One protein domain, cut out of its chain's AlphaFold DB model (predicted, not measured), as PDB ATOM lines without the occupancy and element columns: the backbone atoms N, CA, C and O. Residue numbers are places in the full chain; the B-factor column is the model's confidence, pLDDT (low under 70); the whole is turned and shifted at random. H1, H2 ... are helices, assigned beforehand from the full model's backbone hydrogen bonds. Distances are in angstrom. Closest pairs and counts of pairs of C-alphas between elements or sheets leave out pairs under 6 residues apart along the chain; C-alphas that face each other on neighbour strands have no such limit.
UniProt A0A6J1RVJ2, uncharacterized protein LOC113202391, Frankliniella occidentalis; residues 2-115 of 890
ATOM      1  N   PHE A   2     -20.856  15.954  -5.413       52.56
ATOM      2  CA  PHE A   2     -21.369  16.791  -4.315       52.56
ATOM      3  C   PHE A   2     -22.722  17.361  -4.738       52.56
ATOM      4  O   PHE A   2     -22.771  18.191  -5.639       52.56
ATOM      5  N   PHE A   3     -23.813  16.912  -4.112       58.12
ATOM      6  CA  PHE A   3     -25.170  17.337  -4.485       58.12
ATOM      7  C   PHE A   3     -25.519  18.769  -4.046       58.12
ATOM      8  O   PHE A   3     -26.481  19.343  -4.540       58.12
ATOM      9  N   PHE A   4     -24.718  19.364  -3.156       69.19
ATOM     10  CA  PHE A   4     -24.978  20.682  -2.575       69.19
ATOM     11  C   PHE A   4     -23.722  21.571  -2.606       69.19
ATOM     12  O   PHE A   4     -23.136  21.843  -1.555       69.19
ATOM     13  N   PRO A   5     -23.290  22.057  -3.790       75.56
ATOM     14  CA  PRO A   5     -22.187  23.020  -3.893       75.56
ATOM     15  C   PRO A   5     -22.475  24.314  -3.113       75.56
ATOM     16  O   PRO A   5     -21.555  24.997  -2.672       75.56
ATOM     17  N   GLU A   6     -23.752  24.620  -2.875       82.88
ATOM     18  CA  GLU A   6     -24.203  25.775  -2.099       82.88
ATOM     19  C   GLU A   6     -23.707  25.751  -0.647       82.88
ATOM     20  O   GLU A   6     -23.241  26.773  -0.142       82.88
ATOM     21  N   LEU A   7     -23.705  24.573  -0.008       82.06
ATOM     22  CA  LEU A   7     -23.186  24.386   1.352       82.06
ATOM     23  C   LEU A   7     -21.672  24.639   1.432       82.06
ATOM     24  O   LEU A   7     -21.162  24.924   2.515       82.06
ATOM     25  N   LEU A   8     -20.963  24.576   0.301       86.81
ATOM     26  CA  LEU A   8     -19.522  24.805   0.180       86.81
ATOM     27  C   LEU A   8     -19.171  26.134  -0.519       86.81
ATOM     28  O   LEU A   8     -18.001  26.372  -0.825       86.81
ATOM     29  N   LYS A   9     -20.141  27.041  -0.725       89.69
ATOM     30  CA  LYS A   9     -19.866  28.431  -1.138       89.69
ATOM     31  C   LYS A   9     -18.890  29.084  -0.152       89.69
ATOM     32  O   LYS A   9     -18.980  28.878   1.053       89.69
ATOM     33  N   LYS A  10     -18.001  29.951  -0.647       85.44
ATOM     34  CA  LYS A  10     -16.885  30.571   0.111       85.44
ATOM     35  C   LYS A  10     -17.300  31.354   1.376       85.44
ATOM     36  O   LYS A  10     -16.465  31.589   2.245       85.44
ATOM     37  N   HIS A  11     -18.574  31.747   1.462       86.25
ATOM     38  CA  HIS A  11     -19.195  32.479   2.577       86.25
ATOM     39  C   HIS A  11     -19.967  31.569   3.555       86.25
ATOM     40  O   HIS A  11     -20.411  32.028   4.601       86.25
ATOM     41  N   SER A  12     -20.119  30.280   3.238       91.94
ATOM     42  CA  SER A  12     -20.754  29.292   4.109       91.94
ATOM     43  C   SER A  12     -19.916  29.029   5.359       91.94
ATOM     44  O   SER A  12     -18.704  28.822   5.280       91.94
ATOM     45  N   ARG A  13     -20.581  28.911   6.513       92.81
ATOM     46  CA  ARG A  13     -19.988  28.434   7.778       92.81
ATOM     47  C   ARG A  13     -19.326  27.054   7.670       92.81
ATOM     48  O   ARG A  13     -18.392  26.776   8.416       92.81
ATOM     49  N   TYR A  14     -19.765  26.213   6.729       94.00
ATOM     50  CA  TYR A  14     -19.160  24.903   6.488       94.00
ATOM     51  C   TYR A  14     -17.870  24.996   5.663       94.00
ATOM     52  O   TYR A  14     -17.050  24.089   5.745       94.00
ATOM     53  N   PHE A  15     -17.634  26.076   4.905       95.00
ATOM     54  CA  PHE A  15     -16.459  26.190   4.031       95.00
ATOM     55  C   PHE A  15     -15.119  26.182   4.800       95.00
ATOM     56  O   PHE A  15     -14.239  25.415   4.413       95.00
ATOM     57  N   PRO A  16     -14.930  26.912   5.922       96.06
ATOM     58  CA  PRO A  16     -13.720  26.777   6.739       96.06
ATOM     59  C   PRO A  16     -13.499  25.357   7.285       96.06
ATOM     60  O   PRO A  16     -12.367  24.884   7.315       96.06
ATOM     61  N   VAL A  17     -14.567  24.658   7.678       96.81
ATOM     62  CA  VAL A  17     -14.511  23.270   8.177       96.81
ATOM     63  C   VAL A  17     -14.204  22.279   7.049       96.81
ATOM     64  O   VAL A  17     -13.385  21.380   7.218       96.81
ATOM     65  N   TRP A  18     -14.781  22.479   5.867       96.12
ATOM     66  CA  TRP A  18     -14.477  21.710   4.662       96.12
ATOM     67  C   TRP A  18     -13.014  21.863   4.238       96.12
ATOM     68  O   TRP A  18     -12.337  20.875   3.957       96.12
ATOM     69  N   ILE A  19     -12.495  23.093   4.254       95.81
ATOM     70  CA  ILE A  19     -11.077  23.367   4.015       95.81
ATOM     71  C   ILE A  19     -10.216  22.681   5.087       95.81
ATOM     72  O   ILE A  19      -9.248  22.016   4.724       95.81
ATOM     73  N   ALA A  20     -10.601  22.741   6.370       96.56
ATOM     74  CA  ALA A  20      -9.935  22.016   7.460       96.56
ATOM     75  C   ALA A  20      -9.901  20.485   7.268       96.56
ATOM     76  O   ALA A  20      -8.976  19.841   7.752       96.56
ATOM     77  N   ALA A  21     -10.873  19.918   6.547       96.44
ATOM     78  CA  ALA A  21     -10.980  18.488   6.259       96.44
ATOM     79  C   ALA A  21     -10.256  18.012   4.985       96.44
ATOM     80  O   ALA A  21     -10.147  16.802   4.767       96.44
ATOM     81  N   THR A  22      -9.850  18.934   4.104       95.12
ATOM     82  CA  THR A  22      -9.410  18.612   2.730       95.12
ATOM     83  C   THR A  22      -8.064  19.203   2.330       95.12
ATOM     84  O   THR A  22      -7.426  18.668   1.427       95.12
ATOM     85  N   GLN A  23      -7.606  20.280   2.970       94.31
ATOM     86  CA  GLN A  23      -6.303  20.877   2.683       94.31
ATOM     87  C   GLN A  23      -5.205  20.291   3.575       94.31
ATOM     88  O   GLN A  23      -5.419  20.015   4.755       94.31
ATOM     89  N   GLN A  24      -4.003  20.149   3.013       86.88
ATOM     90  CA  GLN A  24      -2.811  19.708   3.743       86.88
ATOM     91  C   GLN A  24      -2.379  20.738   4.806       86.88
ATOM     92  O   GLN A  24      -2.685  21.930   4.705       86.88
ATOM     93  N   SER A  25      -1.634  20.287   5.820       83.44
ATOM     94  CA  SER A  25      -1.208  21.069   6.998       83.44
ATOM     95  C   SER A  25      -0.597  22.441   6.668       83.44
ATOM     96  O   SER A  25      -0.914  23.434   7.330       83.44
ATOM     97  N   THR A  26       0.215  22.513   5.612       85.56
ATOM     98  CA  THR A  26       0.853  23.729   5.085       85.56
ATOM     99  C   THR A  26      -0.171  24.715   4.508       85.56
ATOM    100  O   THR A  26      -0.234  25.876   4.925       85.56
ATOM    101  N   ALA A  27      -1.043  24.252   3.607       86.88
ATOM    102  CA  ALA A  27      -2.126  25.041   3.020       86.88
ATOM    103  C   ALA A  27      -3.135  25.523   4.081       86.88
ATOM    104  O   ALA A  27      -3.625  26.655   4.009       86.88
ATOM    105  N   LEU A  28      -3.386  24.724   5.124       87.50
ATOM    106  CA  LEU A  28      -4.263  25.110   6.231       87.50
ATOM    107  C   LEU A  28      -3.794  26.357   6.988       87.50
ATOM    108  O   LEU A  28      -4.653  27.089   7.477       87.50
ATOM    109  N   ARG A  29      -2.481  26.635   7.079       87.38
ATOM    110  CA  ARG A  29      -1.983  27.887   7.686       87.38
ATOM    111  C   ARG A  29      -2.406  29.115   6.862       87.38
ATOM    112  O   ARG A  29      -2.756  30.139   7.440       87.38
ATOM    113  N   LYS A  30      -2.436  28.996   5.526       91.44
ATOM    114  CA  LYS A  30      -2.824  30.078   4.598       91.44
ATOM    115  C   LYS A  30      -4.340  30.319   4.574       91.44
ATOM    116  O   LYS A  30      -4.776  31.467   4.567       91.44
ATOM    117  N   PHE A  31      -5.155  29.259   4.579       90.44
ATOM    118  CA  PHE A  31      -6.616  29.390   4.447       90.44
ATOM    119  C   PHE A  31      -7.376  29.539   5.778       90.44
ATOM    120  O   PHE A  31      -8.395  30.236   5.810       90.44
ATOM    121  N   LEU A  32      -6.889  28.941   6.874       94.81
ATOM    122  CA  LEU A  32      -7.428  29.104   8.232       94.81
ATOM    123  C   LEU A  32      -6.388  29.773   9.155       94.81
ATOM    124  O   LEU A  32      -5.782  29.099   9.994       94.81
ATOM    125  N   PRO A  33      -6.195  31.103   9.052       95.50
ATOM    126  CA  PRO A  33      -5.422  31.847  10.041       95.50
ATOM    127  C   PRO A  33      -6.064  31.730  11.440       95.50
ATOM    128  O   PRO A  33      -7.295  31.625  11.531       95.50
ATOM    129  N   PRO A  34      -5.286  31.824  12.540       95.50
ATOM    130  CA  PRO A  34      -5.769  31.592  13.909       95.50
ATOM    131  C   PRO A  34      -7.023  32.386  14.294       95.50
ATOM    132  O   PRO A  34      -7.879  31.883  15.016       95.50
ATOM    133  N   ARG A  35      -7.182  33.606  13.765       95.75
ATOM    134  CA  ARG A  35      -8.396  34.409  13.954       95.75
ATOM    135  C   ARG A  35      -9.657  33.712  13.423       95.75
ATOM    136  O   ARG A  35     -10.619  33.580  14.170       95.75
ATOM    137  N   LYS A  36      -9.640  33.213  12.180       95.62
ATOM    138  CA  LYS A  36     -10.782  32.475  11.613       95.62
ATOM    139  C   LYS A  36     -11.039  31.174  12.367       95.62
ATOM    140  O   LYS A  36     -12.187  30.802  12.549       95.62
ATOM    141  N   VAL A  37      -9.985  30.510  12.855       97.06
ATOM    142  CA  VAL A  37     -10.121  29.321  13.714       97.06
ATOM    143  C   VAL A  37     -10.903  29.653  14.992       97.06
ATOM    144  O   VAL A  37     -11.821  28.915  15.329       97.06
ATOM    145  N   ARG A  38     -10.615  30.780  15.665       96.81
ATOM    146  CA  ARG A  38     -11.374  31.249  16.847       96.81
ATOM    147  C   ARG A  38     -12.837  31.608  16.530       96.81
ATOM    148  O   ARG A  38     -13.689  31.477  17.399       96.81
ATOM    149  N   GLU A  39     -13.131  32.060  15.312       96.56
ATOM    150  CA  GLU A  39     -14.471  32.510  14.890       96.56
ATOM    151  C   GLU A  39     -15.443  31.343  14.553       96.56
ATOM    152  O   GLU A  39     -16.658  31.549  14.524       96.56
ATOM    153  N   ILE A  40     -14.957  30.108  14.337       97.44
ATOM    154  CA  ILE A  40     -15.792  28.945  13.954       97.44
ATOM    155  C   ILE A  40     -16.510  28.317  15.163       97.44
ATOM    156  O   ILE A  40     -15.886  27.783  16.082       97.44
ATOM    157  N   ARG A  41     -17.848  28.266  15.119       97.62
ATOM    158  CA  ARG A  41     -18.683  27.573  16.119       97.62
ATOM    159  C   ARG A  41     -18.818  26.080  15.802       97.62
ATOM    160  O   ARG A  41     -19.799  25.658  15.195       97.62
ATOM    161  N   VAL A  42     -17.842  25.286  16.242       97.19
ATOM    162  CA  VAL A  42     -17.783  23.833  15.981       97.19
ATOM    163  C   VAL A  42     -19.055  23.101  16.438       97.19
ATOM    164  O   VAL A  42     -19.596  22.304  15.676       97.19
ATOM    165  N   HIS A  43     -19.586  23.418  17.628       96.75
ATOM    166  CA  HIS A  43     -20.793  22.769  18.163       96.75
ATOM    167  C   HIS A  43     -22.006  22.905  17.230       96.75
ATOM    168  O   HIS A  43     -22.681  21.916  16.982       96.75
ATOM    169  N   ALA A  44     -22.246  24.094  16.668       95.50
ATOM    170  CA  ALA A  44     -23.408  24.356  15.821       95.50
ATOM    171  C   ALA A  44     -23.313  23.594  14.491       95.50
ATOM    172  O   ALA A  44     -24.304  23.057  14.008       95.50
ATOM    173  N   ILE A  45     -22.103  23.485  13.934       94.75
ATOM    174  CA  ILE A  45     -21.853  22.720  12.708       94.75
ATOM    175  C   ILE A  45     -22.080  21.222  12.950       94.75
ATOM    176  O   ILE A  45     -22.755  20.577  12.154       94.75
ATOM    177  N   VAL A  46     -21.586  20.677  14.068       95.12
ATOM    178  CA  VAL A  46     -21.829  19.275  14.453       95.12
ATOM    179  C   VAL A  46     -23.315  19.023  14.736       95.12
ATOM    180  O   VAL A  46     -23.861  18.032  14.261       95.12
ATOM    181  N   GLU A  47     -23.996  19.925  15.444       93.31
ATOM    182  CA  GLU A  47     -25.432  19.830  15.732       93.31
ATOM    183  C   GLU A  47     -26.280  19.829  14.449       93.31
ATOM    184  O   GLU A  47     -27.267  19.106  14.363       93.31
ATOM    185  N   GLU A  48     -25.895  20.596  13.429       90.00
ATOM    186  CA  GLU A  48     -26.602  20.657  12.144       90.00
ATOM    187  C   GLU A  48     -26.341  19.439  11.254       90.00
ATOM    188  O   GLU A  48     -27.272  18.941  10.621       90.00
ATOM    189  N   ILE A  49     -25.111  18.914  11.258       89.75
ATOM    190  CA  ILE A  49     -24.798  17.620  10.639       89.75
ATOM    191  C   ILE A  49     -25.647  16.529  11.305       89.75
ATOM    192  O   ILE A  49     -26.325  15.775  10.614       89.75
ATOM    193  N   LEU A  50     -25.680  16.482  12.642       89.06
ATOM    194  CA  LEU A  50     -26.487  15.524  13.400       89.06
ATOM    195  C   LEU A  50     -27.991  15.702  13.154       89.06
ATOM    196  O   LEU A  50     -28.681  14.705  12.961       89.06
ATOM    197  N   LYS A  51     -28.510  16.934  13.083       86.50
ATOM    198  CA  LYS A  51     -29.915  17.200  12.721       86.50
ATOM    199  C   LYS A  51     -30.267  16.613  11.357       86.50
ATOM    200  O   LYS A  51     -31.314  15.990  11.245       86.50
ATOM    201  N   ALA A  52     -29.391  16.709  10.358       83.00
ATOM    202  CA  ALA A  52     -29.649  16.119   9.044       83.00
ATOM    203  C   ALA A  52     -29.717  14.574   9.036       83.00
ATOM    204  O   ALA A  52     -30.342  14.012   8.136       83.00
ATOM    205  N   PHE A  53     -29.137  13.889  10.033       80.50
ATOM    206  CA  PHE A  53     -29.305  12.439  10.229       80.50
ATOM    207  C   PHE A  53     -30.477  12.084  11.156       80.50
ATOM    208  O   PHE A  53     -31.191  11.122  10.897       80.50
ATOM    209  N   ILE A  54     -30.686  12.854  12.227       79.06
ATOM    210  CA  ILE A  54     -31.646  12.544  13.302       79.06
ATOM    211  C   ILE A  54     -33.059  13.062  12.985       79.06
ATOM    212  O   ILE A  54     -34.043  12.487  13.446       79.06
ATOM    213  N   GLN A  55     -33.209  14.116  12.176       64.06
ATOM    214  CA  GLN A  55     -34.516  14.676  11.801       64.06
ATOM    215  C   GLN A  55     -35.229  13.881  10.695       64.06
ATOM    216  O   GLN A  55     -35.995  14.437   9.912       64.06
ATOM    217  N   SER A  56     -35.100  12.553  10.709       57.34
ATOM    218  CA  SER A  56     -36.014  11.622  10.039       57.34
ATOM    219  C   SER A  56     -37.395  11.555  10.726       57.34
ATOM    220  O   SER A  56     -38.027  10.500  10.758       57.34
ATOM    221  N   TYR A  57     -37.872  12.672  11.289       56.25
ATOM    222  CA  TYR A  57     -39.230  12.797  11.811       56.25
ATOM    223  C   TYR A  57     -40.221  12.661  10.644       56.25
ATOM    224  O   TYR A  57     -40.090  13.389   9.657       56.25
ATOM    225  N   PRO A  58     -41.230  11.773  10.732       61.69
ATOM    226  CA  PRO A  58     -42.072  11.404   9.588       61.69
ATOM    227  C   PRO A  58     -42.964  12.542   9.062       61.69
ATOM    228  O   PRO A  58     -43.551  12.411   7.993       61.69
ATOM    229  N   SER A  59     -43.068  13.652   9.797       70.50
ATOM    230  CA  SER A  59     -43.887  14.823   9.479       70.50
ATOM    231  C   SER A  59     -43.151  15.951   8.741       70.50
ATOM    232  O   SER A  59     -43.811  16.865   8.250       70.50
ATOM    233  N   VAL A  60     -41.815  15.919   8.629       65.38
ATOM    234  CA  VAL A  60     -41.060  16.931   7.863       65.38
ATOM    235  C   VAL A  60     -40.830  16.418   6.434       65.38
ATOM    236  O   VAL A  60     -40.221  15.359   6.262       65.38
ATOM    237  N   PRO A  61     -41.273  17.133   5.379       62.94
ATOM    238  CA  PRO A  61     -41.060  16.687   4.006       62.94
ATOM    239  C   PRO A  61     -39.562  16.659   3.682       62.94
ATOM    240  O   PRO A  61     -38.883  17.686   3.747       62.94
ATOM    241  N   ARG A  62     -39.055  15.476   3.295       62.34
ATOM    242  CA  ARG A  62     -37.620  15.210   3.063       62.34
ATOM    243  C   ARG A  62     -36.942  16.234   2.144       62.34
ATOM    244  O   ARG A  62     -35.787  16.560   2.368       62.34
ATOM    245  N   SER A  63     -37.670  16.805   1.183       63.88
ATOM    246  CA  SER A  63     -37.183  17.847   0.266       63.88
ATOM    247  C   SER A  63     -36.707  19.149   0.932       63.88
ATOM    248  O   SER A  63     -36.019  19.924   0.275       63.88
ATOM    249  N   ARG A  64     -37.048  19.405   2.205       60.59
ATOM    250  CA  ARG A  64     -36.508  20.532   2.992       60.59
ATOM    251  C   ARG A  64     -35.304  20.161   3.865       60.59
ATOM    252  O   ARG A  64     -34.657  21.059   4.395       60.59
ATOM    253  N   LEU A  65     -34.988  18.875   4.022       64.12
ATOM    254  CA  LEU A  65     -33.789  18.440   4.733       64.12
ATOM    255  C   LEU A  65     -32.589  18.555   3.787       64.12
ATOM    256  O   LEU A  65     -32.573  17.976   2.701       64.12
ATOM    257  N   THR A  66     -31.560  19.291   4.199       64.62
ATOM    258  CA  THR A  66     -30.291  19.359   3.469       64.62
ATOM    259  C   THR A  66     -29.594  18.004   3.548       64.62
ATOM    260  O   THR A  66     -28.923  17.685   4.525       64.62
ATOM    261  N   HIS A  67     -29.770  17.179   2.514       72.56
ATOM    262  CA  HIS A  67     -29.196  15.837   2.432       72.56
ATOM    263  C   HIS A  67     -27.664  15.877   2.281       72.56
ATOM    264  O   HIS A  67     -27.115  15.714   1.189       72.56
ATOM    265  N   PHE A  68     -26.948  16.069   3.393       82.88
ATOM    266  CA  PHE A  68     -25.513  15.809   3.457       82.88
ATOM    267  C   PHE A  68     -25.265  14.348   3.059       82.88
ATOM    268  O   PHE A  68     -25.745  13.427   3.718       82.88
ATOM    269  N   SER A  69     -24.498  14.120   1.990       88.25
ATOM    270  CA  SER A  69     -24.011  12.773   1.691       88.25
ATOM    271  C   SER A  69     -23.110  12.290   2.830       88.25
ATOM    272  O   SER A  69     -22.407  13.094   3.445       88.25
ATOM    273  N   LEU A  70     -23.079  10.979   3.088       87.88
ATOM    274  CA  LEU A  70     -22.270  10.393   4.168       87.88
ATOM    275  C   LEU A  70     -20.768  10.735   4.042       87.88
ATOM    276  O   LEU A  70     -20.059  10.901   5.034       87.88
ATOM    277  N   TYR A  71     -20.287  10.927   2.810       91.38
ATOM    278  CA  TYR A  71     -18.949  11.452   2.532       91.38
ATOM    279  C   TYR A  71     -18.775  12.929   2.939       91.38
ATOM    280  O   TYR A  71     -17.766  13.298   3.537       91.38
ATOM    281  N   LEU A  72     -19.756  13.793   2.648       91.56
ATOM    282  CA  LEU A  72     -19.700  15.202   3.040       91.56
ATOM    283  C   LEU A  72     -19.803  15.356   4.565       91.56
ATOM    284  O   LEU A  72     -19.056  16.146   5.137       91.56
ATOM    285  N   SER A  73     -20.673  14.592   5.231       93.25
ATOM    286  CA  SER A  73     -20.795  14.639   6.691       93.25
ATOM    287  C   SER A  73     -19.545  14.114   7.396       93.25
ATOM    288  O   SER A  73     -19.033  14.802   8.273       93.25
ATOM    289  N   SER A  74     -18.995  12.963   6.992       94.56
ATOM    290  CA  SER A  74     -17.758  12.423   7.582       94.56
ATOM    291  C   SER A  74     -16.572  13.377   7.407       94.56
ATOM    292  O   SER A  74     -15.838  13.622   8.366       94.56
ATOM    293  N   LYS A  75     -16.425  14.015   6.236       95.50
ATOM    294  CA  LYS A  75     -15.425  15.075   6.034       95.50
ATOM    295  C   LYS A  75     -15.689  16.305   6.907       95.50
ATOM    296  O   LYS A  75     -14.753  16.785   7.539       95.50
ATOM    297  N   LEU A  76     -16.922  16.803   7.011       95.00
ATOM    298  CA  LEU A  76     -17.224  17.953   7.876       95.00
ATOM    299  C   LEU A  76     -17.050  17.636   9.375       95.00
ATOM    300  O   LEU A  76     -16.609  18.505  10.127       95.00
ATOM    301  N   MET A  77     -17.308  16.401   9.812       95.62
ATOM    302  CA  MET A  77     -17.005  15.931  11.169       95.62
ATOM    303  C   MET A  77     -15.490  15.878  11.416       95.62
ATOM    304  O   MET A  77     -15.011  16.450  12.392       95.62
ATOM    305  N   PHE A  78     -14.715  15.295  10.496       96.62
ATOM    306  CA  PHE A  78     -13.251  15.277  10.583       96.62
ATOM    307  C   PHE A  78     -12.655  16.697  10.626       96.62
ATOM    308  O   PHE A  78     -11.863  17.019  11.512       96.62
ATOM    309  N   GLY A  79     -13.099  17.591   9.736       97.06
ATOM    310  CA  GLY A  79     -12.697  19.001   9.749       97.06
ATOM    311  C   GLY A  79     -13.096  19.731  11.032       97.06
ATOM    312  O   GLY A  79     -12.359  20.598  11.496       97.06
ATOM    313  N   SER A  80     -14.225  19.359  11.642       97.56
ATOM    314  CA  SER A  80     -14.674  19.904  12.931       97.56
ATOM    315  C   SER A  80     -13.720  19.515  14.062       97.56
ATOM    316  O   SER A  80     -13.347  20.373  14.862       97.56
ATOM    317  N   CYS A  81     -13.235  18.268  14.079       97.62
ATOM    318  CA  CYS A  81     -12.184  17.821  14.997       97.62
ATOM    319  C   CYS A  81     -10.858  18.573  14.771       97.62
ATOM    320  O   CYS A  81     -10.258  19.038  15.737       97.62
ATOM    321  N   VAL A  82     -10.434  18.773  13.515       96.88
ATOM    322  CA  VAL A  82      -9.215  19.541  13.178       96.88
ATOM    323  C   VAL A  82      -9.324  21.010  13.617       96.88
ATOM    324  O   VAL A  82      -8.364  21.575  14.146       96.88
ATOM    325  N   VAL A  83     -10.488  21.647  13.443       97.38
ATOM    326  CA  VAL A  83     -10.728  23.014  13.941       97.38
ATOM    327  C   VAL A  83     -10.697  23.049  15.469       97.38
ATOM    328  O   VAL A  83     -10.014  23.908  16.023       97.38
ATOM    329  N   LEU A  84     -11.359  22.110  16.152       98.06
ATOM    330  CA  LEU A  84     -11.374  22.029  17.616       98.06
ATOM    331  C   LEU A  84      -9.968  21.812  18.200       98.06
ATOM    332  O   LEU A  84      -9.586  22.493  19.149       98.06
ATOM    333  N   GLN A  85      -9.161  20.936  17.594       97.06
ATOM    334  CA  GLN A  85      -7.763  20.719  17.979       97.06
ATOM    335  C   GLN A  85      -6.941  22.012  17.860       97.06
ATOM    336  O   GLN A  85      -6.177  22.350  18.766       97.06
ATOM    337  N   LYS A  86      -7.130  22.781  16.779       96.50
ATOM    338  CA  LYS A  86      -6.470  24.085  16.617       96.50
ATOM    339  C   LYS A  86      -6.995  25.138  17.595       96.50
ATOM    340  O   LYS A  86      -6.194  25.924  18.089       96.50
ATOM    341  N   GLN A  87      -8.289  25.149  17.918       97.50
ATOM    342  CA  GLN A  87      -8.850  26.017  18.962       97.50
ATOM    343  C   GLN A  87      -8.229  25.712  20.334       97.50
ATOM    344  O   GLN A  87      -7.827  26.641  21.031       97.50
ATOM    345  N   ALA A  88      -8.070  24.432  20.687       98.00
ATOM    346  CA  ALA A  88      -7.423  24.008  21.928       98.00
ATOM    347  C   ALA A  88      -5.929  24.383  21.978       98.00
ATOM    348  O   ALA A  88      -5.464  24.897  22.993       98.00
ATOM    349  N   ALA A  89      -5.187  24.202  20.879       96.88
ATOM    350  CA  ALA A  89      -3.786  24.623  20.788       96.88
ATOM    351  C   ALA A  89      -3.629  26.149  20.939       96.88
ATOM    352  O   ALA A  89      -2.783  26.615  21.697       96.88
ATOM    353  N   ILE A  90      -4.491  26.930  20.278       96.94
ATOM    354  CA  ILE A  90      -4.529  28.395  20.399       96.94
ATOM    355  C   ILE A  90      -4.847  28.823  21.842       96.94
ATOM    356  O   ILE A  90      -4.183  29.711  22.372       96.94
ATOM    357  N   LEU A  91      -5.818  28.177  22.495       97.56
ATOM    358  CA  LEU A  91      -6.162  28.437  23.895       97.56
ATOM    359  C   LEU A  91      -4.992  28.125  24.843       97.56
ATOM    360  O   LEU A  91      -4.750  28.876  25.784       97.56
ATOM    361  N   PHE A  92      -4.238  27.052  24.586       97.62
ATOM    362  CA  PHE A  92      -3.049  26.712  25.368       97.62
ATOM    363  C   PHE A  92      -1.945  27.776  25.240       97.62
ATOM    364  O   PHE A  92      -1.350  28.151  26.250       97.62
ATOM    365  N   CYS A  93      -1.714  28.314  24.036       97.12
ATOM    366  CA  CYS A  93      -0.800  29.443  23.827       97.12
ATOM    367  C   CYS A  93      -1.253  30.696  24.595       97.12
ATOM    368  O   CYS A  93      -0.468  31.244  25.368       97.12
ATOM    369  N   ASP A  94      -2.522  31.096  24.459       96.62
ATOM    370  CA  ASP A  94      -3.085  32.254  25.171       96.62
ATOM    371  C   ASP A  94      -2.924  32.114  26.701       96.62
ATOM    372  O   ASP A  94      -2.510  33.056  27.379       96.62
ATOM    373  N   ILE A  95      -3.193  30.924  27.254       97.19
ATOM    374  CA  ILE A  95      -3.007  30.618  28.683       97.19
ATOM    375  C   ILE A  95      -1.526  30.707  29.084       97.19
ATOM    376  O   ILE A  95      -1.198  31.299  30.117       97.19
ATOM    377  N   ALA A  96      -0.616  30.148  28.281       96.56
ATOM    378  CA  ALA A  96       0.818  30.200  28.550       96.56
ATOM    379  C   ALA A  96       1.348  31.644  28.567       96.56
ATOM    380  O   ALA A  96       2.141  31.996  29.444       96.56
ATOM    381  N   ASP A  97       0.876  32.500  27.659       95.62
ATOM    382  CA  ASP A  97       1.266  33.910  27.595       95.62
ATOM    383  C   ASP A  97       0.665  34.737  28.739       95.62
ATOM    384  O   ASP A  97       1.361  35.571  29.326       95.62
ATOM    385  N   VAL A  98      -0.568  34.444  29.170       96.50
ATOM    386  CA  VAL A  98      -1.124  34.988  30.422       96.50
ATOM    387  C   VAL A  98      -0.237  34.620  31.620       96.50
ATOM    388  O   VAL A  98       0.109  35.499  32.413       96.50
ATOM    389  N   PHE A  99       0.233  33.371  31.730       95.94
ATOM    390  CA  PHE A  99       1.165  32.979  32.796       95.94
ATOM    391  C   PHE A  99       2.535  33.676  32.709       95.94
ATOM    392  O   PHE A  99       3.091  34.033  33.753       95.94
ATOM    393  N   LYS A 100       3.084  33.919  31.507       94.94
ATOM    394  CA  LYS A 100       4.307  34.734  31.327       94.94
ATOM    395  C   LYS A 100       4.085  36.162  31.842       94.94
ATOM    396  O   LYS A 100       4.870  36.654  32.653       94.94
ATOM    397  N   ASN A 101       2.977  36.791  31.453       93.00
ATOM    398  CA  ASN A 101       2.636  38.164  31.836       93.00
ATOM    399  C   ASN A 101       2.381  38.320  33.348       93.00
ATOM    400  O   ASN A 101       2.827  39.296  33.959       93.00
ATOM    401  N   ILE A 102       1.749  37.334  33.994       94.06
ATOM    402  CA  ILE A 102       1.573  37.299  35.458       94.06
ATOM    403  C   ILE A 102       2.929  37.182  36.182       94.06
ATOM    404  O   ILE A 102       3.164  37.879  37.171       94.06
ATOM    405  N   LYS A 103       3.864  36.363  35.678       88.81
ATOM    406  CA  LYS A 103       5.226  36.267  36.242       88.81
ATOM    407  C   LYS A 103       5.996  37.585  36.104       88.81
ATOM    408  O   LYS A 103       6.543  38.069  37.094       88.81
ATOM    409  N   LEU A 104       5.985  38.200  34.919       88.19
ATOM    410  CA  LEU A 104       6.668  39.475  34.657       88.19
ATOM    411  C   LEU A 104       6.123  40.622  35.523       88.19
ATOM    412  O   LEU A 104       6.899  41.382  36.107       88.19
ATOM    413  N   THR A 105       4.801  40.727  35.673       87.62
ATOM    414  CA  THR A 105       4.180  41.752  36.531       87.62
ATOM    415  C   THR A 105       4.456  41.522  38.020       87.62
ATOM    416  O   THR A 105       4.707  42.494  38.736       87.62
ATOM    417  N   ARG A 106       4.505  40.265  38.493       83.88
ATOM    418  CA  ARG A 106       4.953  39.938  39.861       83.88
ATOM    419  C   ARG A 106       6.409  40.354  40.090       83.88
ATOM    420  O   ARG A 106       6.675  41.093  41.034       83.88
ATOM    421  N   TRP A 107       7.326  39.966  39.203       77.00
ATOM    422  CA  TRP A 107       8.750  40.323  39.299       77.00
ATOM    423  C   TRP A 107       8.992  41.837  39.221       77.00
ATOM    424  O   TRP A 107       9.854  42.362  39.924       77.00
ATOM    425  N   SER A 108       8.213  42.564  38.413       84.50
ATOM    426  CA  SER A 108       8.261  44.030  38.363       84.50
ATOM    427  C   SER A 108       7.819  44.662  39.690       84.50
ATOM    428  O   SER A 108       8.532  45.510  40.231       84.50
ATOM    429  N   LYS A 109       6.696  44.211  40.275       84.25
ATOM    430  CA  LYS A 109       6.242  44.663  41.605       84.25
ATOM    431  C   LYS A 109       7.285  44.381  42.692       84.25
ATOM    432  O   LYS A 109       7.545  45.252  43.517       84.25
ATOM    433  N   GLU A 110       7.910  43.208  42.662       84.25
ATOM    434  CA  GLU A 110       8.914  42.770  43.640       84.25
ATOM    435  C   GLU A 110      10.212  43.595  43.562       84.25
ATOM    436  O   GLU A 110      10.655  44.142  44.575       84.25
ATOM    437  N   LYS A 111      10.760  43.812  42.355       79.81
ATOM    438  CA  LYS A 111      11.915  44.710  42.147       79.81
ATOM    439  C   LYS A 111      11.613  46.146  42.592       79.81
ATOM    440  O   LYS A 111      12.422  46.753  43.293       79.81
ATOM    441  N   ASN A 112      10.437  46.676  42.250       79.25
ATOM    442  CA  ASN A 112      10.029  48.026  42.651       79.25
ATOM    443  C   ASN A 112       9.846  48.158  44.175       79.25
ATOM    444  O   ASN A 112      10.259  49.162  44.758       79.25
ATOM    445  N   ALA A 113       9.296  47.139  44.846       77.38
ATOM    446  CA  ALA A 113       9.185  47.114  46.303       77.38
ATOM    447  C   ALA A 113      10.563  47.148  46.990       77.38
ATOM    448  O   ALA A 113      10.741  47.878  47.967       77.38
ATOM    449  N   LEU A 114      11.551  46.422  46.451       74.06
ATOM    450  CA  LEU A 114      12.921  46.398  46.975       74.06
ATOM    451  C   LEU A 114      13.601  47.780  46.878       74.06
ATOM    452  O   LEU A 114      14.166  48.268  47.858       74.06
ATOM    453  N   VAL A 115      13.475  48.456  45.729       75.94
ATOM    454  CA  VAL A 115      14.030  49.808  45.487       75.94
ATOM    455  C   VAL A 115      13.400  50.870  46.406       75.94
ATOM    456  O   VAL A 115      14.083  51.766  46.915       75.94
TER     457      VAL A 115
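What this domain is: This is residues 2 to 115 of the 890 residues of the protein "uncharacterized protein LOC113202391" of Frankliniella occidentalis (UniProt A0A6J1RVJ2). Picture one long helix, H6, with H2, H4 and H5 packed on its first part, while residues 92 to 115 stick out as a free arm. H5 lies along H6 as a helical hairpin, H2 crosses H6, H3 packs on H2, and H1 makes a corner with H2. There are 114 printed residues with six named helices, H1 to H6 in order, and no named strand, an all helix domain. It is extended, with a radius of gyration of the C-alphas of 20.8 A and spans of 76 by 33 by 20 A.

How they stand to each other: Start at H1, residues 5 to 8, and H2, residues 14 to 22; they touch only at the corner, Leu 8 and Phe 15 having the closest C-alphas, 5.1 A apart. H3, residues 25 to 31, forms a hairpin with H2 at a shallow tilt of 24 degrees, closest at the C-alphas of Ala 20 and Leu 28, 6.6 A. H6, residues 70 to 115, touches H2 with residues 75 to 83 alone, about perpendicular at 85 degrees; the closest C-alphas, Ala 21 and Gly 79, are 3.9 A apart. H4, residues 34 to 39, touches H6 at residues 83 to 90 alone, closest at the C-alphas of Arg 38 and Gln 87, 6.2 A. H5, residues 42 to 54, touches H6 at its residues 73 to 84 alone, opposite ways at a shallow tilt of 22 degrees, closest at the C-alphas of Val 42 and Ser 80, 5.9 A. Every O i to N i+4 pair is within hydrogen-bond range in H2, H4, H5 and H6; H3 has 1 of 3, beside 2 of 4 O i to N i+3 pairs, and H1 is too short for an i+4 pair.

Where its parts are: Find C-alpha 5 at (-22.187, 23.020, -3.893), where H1 begins. H2 runs 12.2 A and H5 18.1 A. From C-alpha 70 at (-22.270, 10.393, 4.168), H6 runs 67.7 A to C-alpha 115 at (14.030, 49.808, 45.487).

The domain as a whole: The C-alphas of Pro 58 and Val 115, the two farthest apart, are 76.9 A apart. The printed part has no cut. The link from H5 to H6 is long, 15 residues, and residues 57 to 64 in it stand free. The model's pLDDT is under 70 at residues 2 to 4, 55 to 58 and 60 to 66.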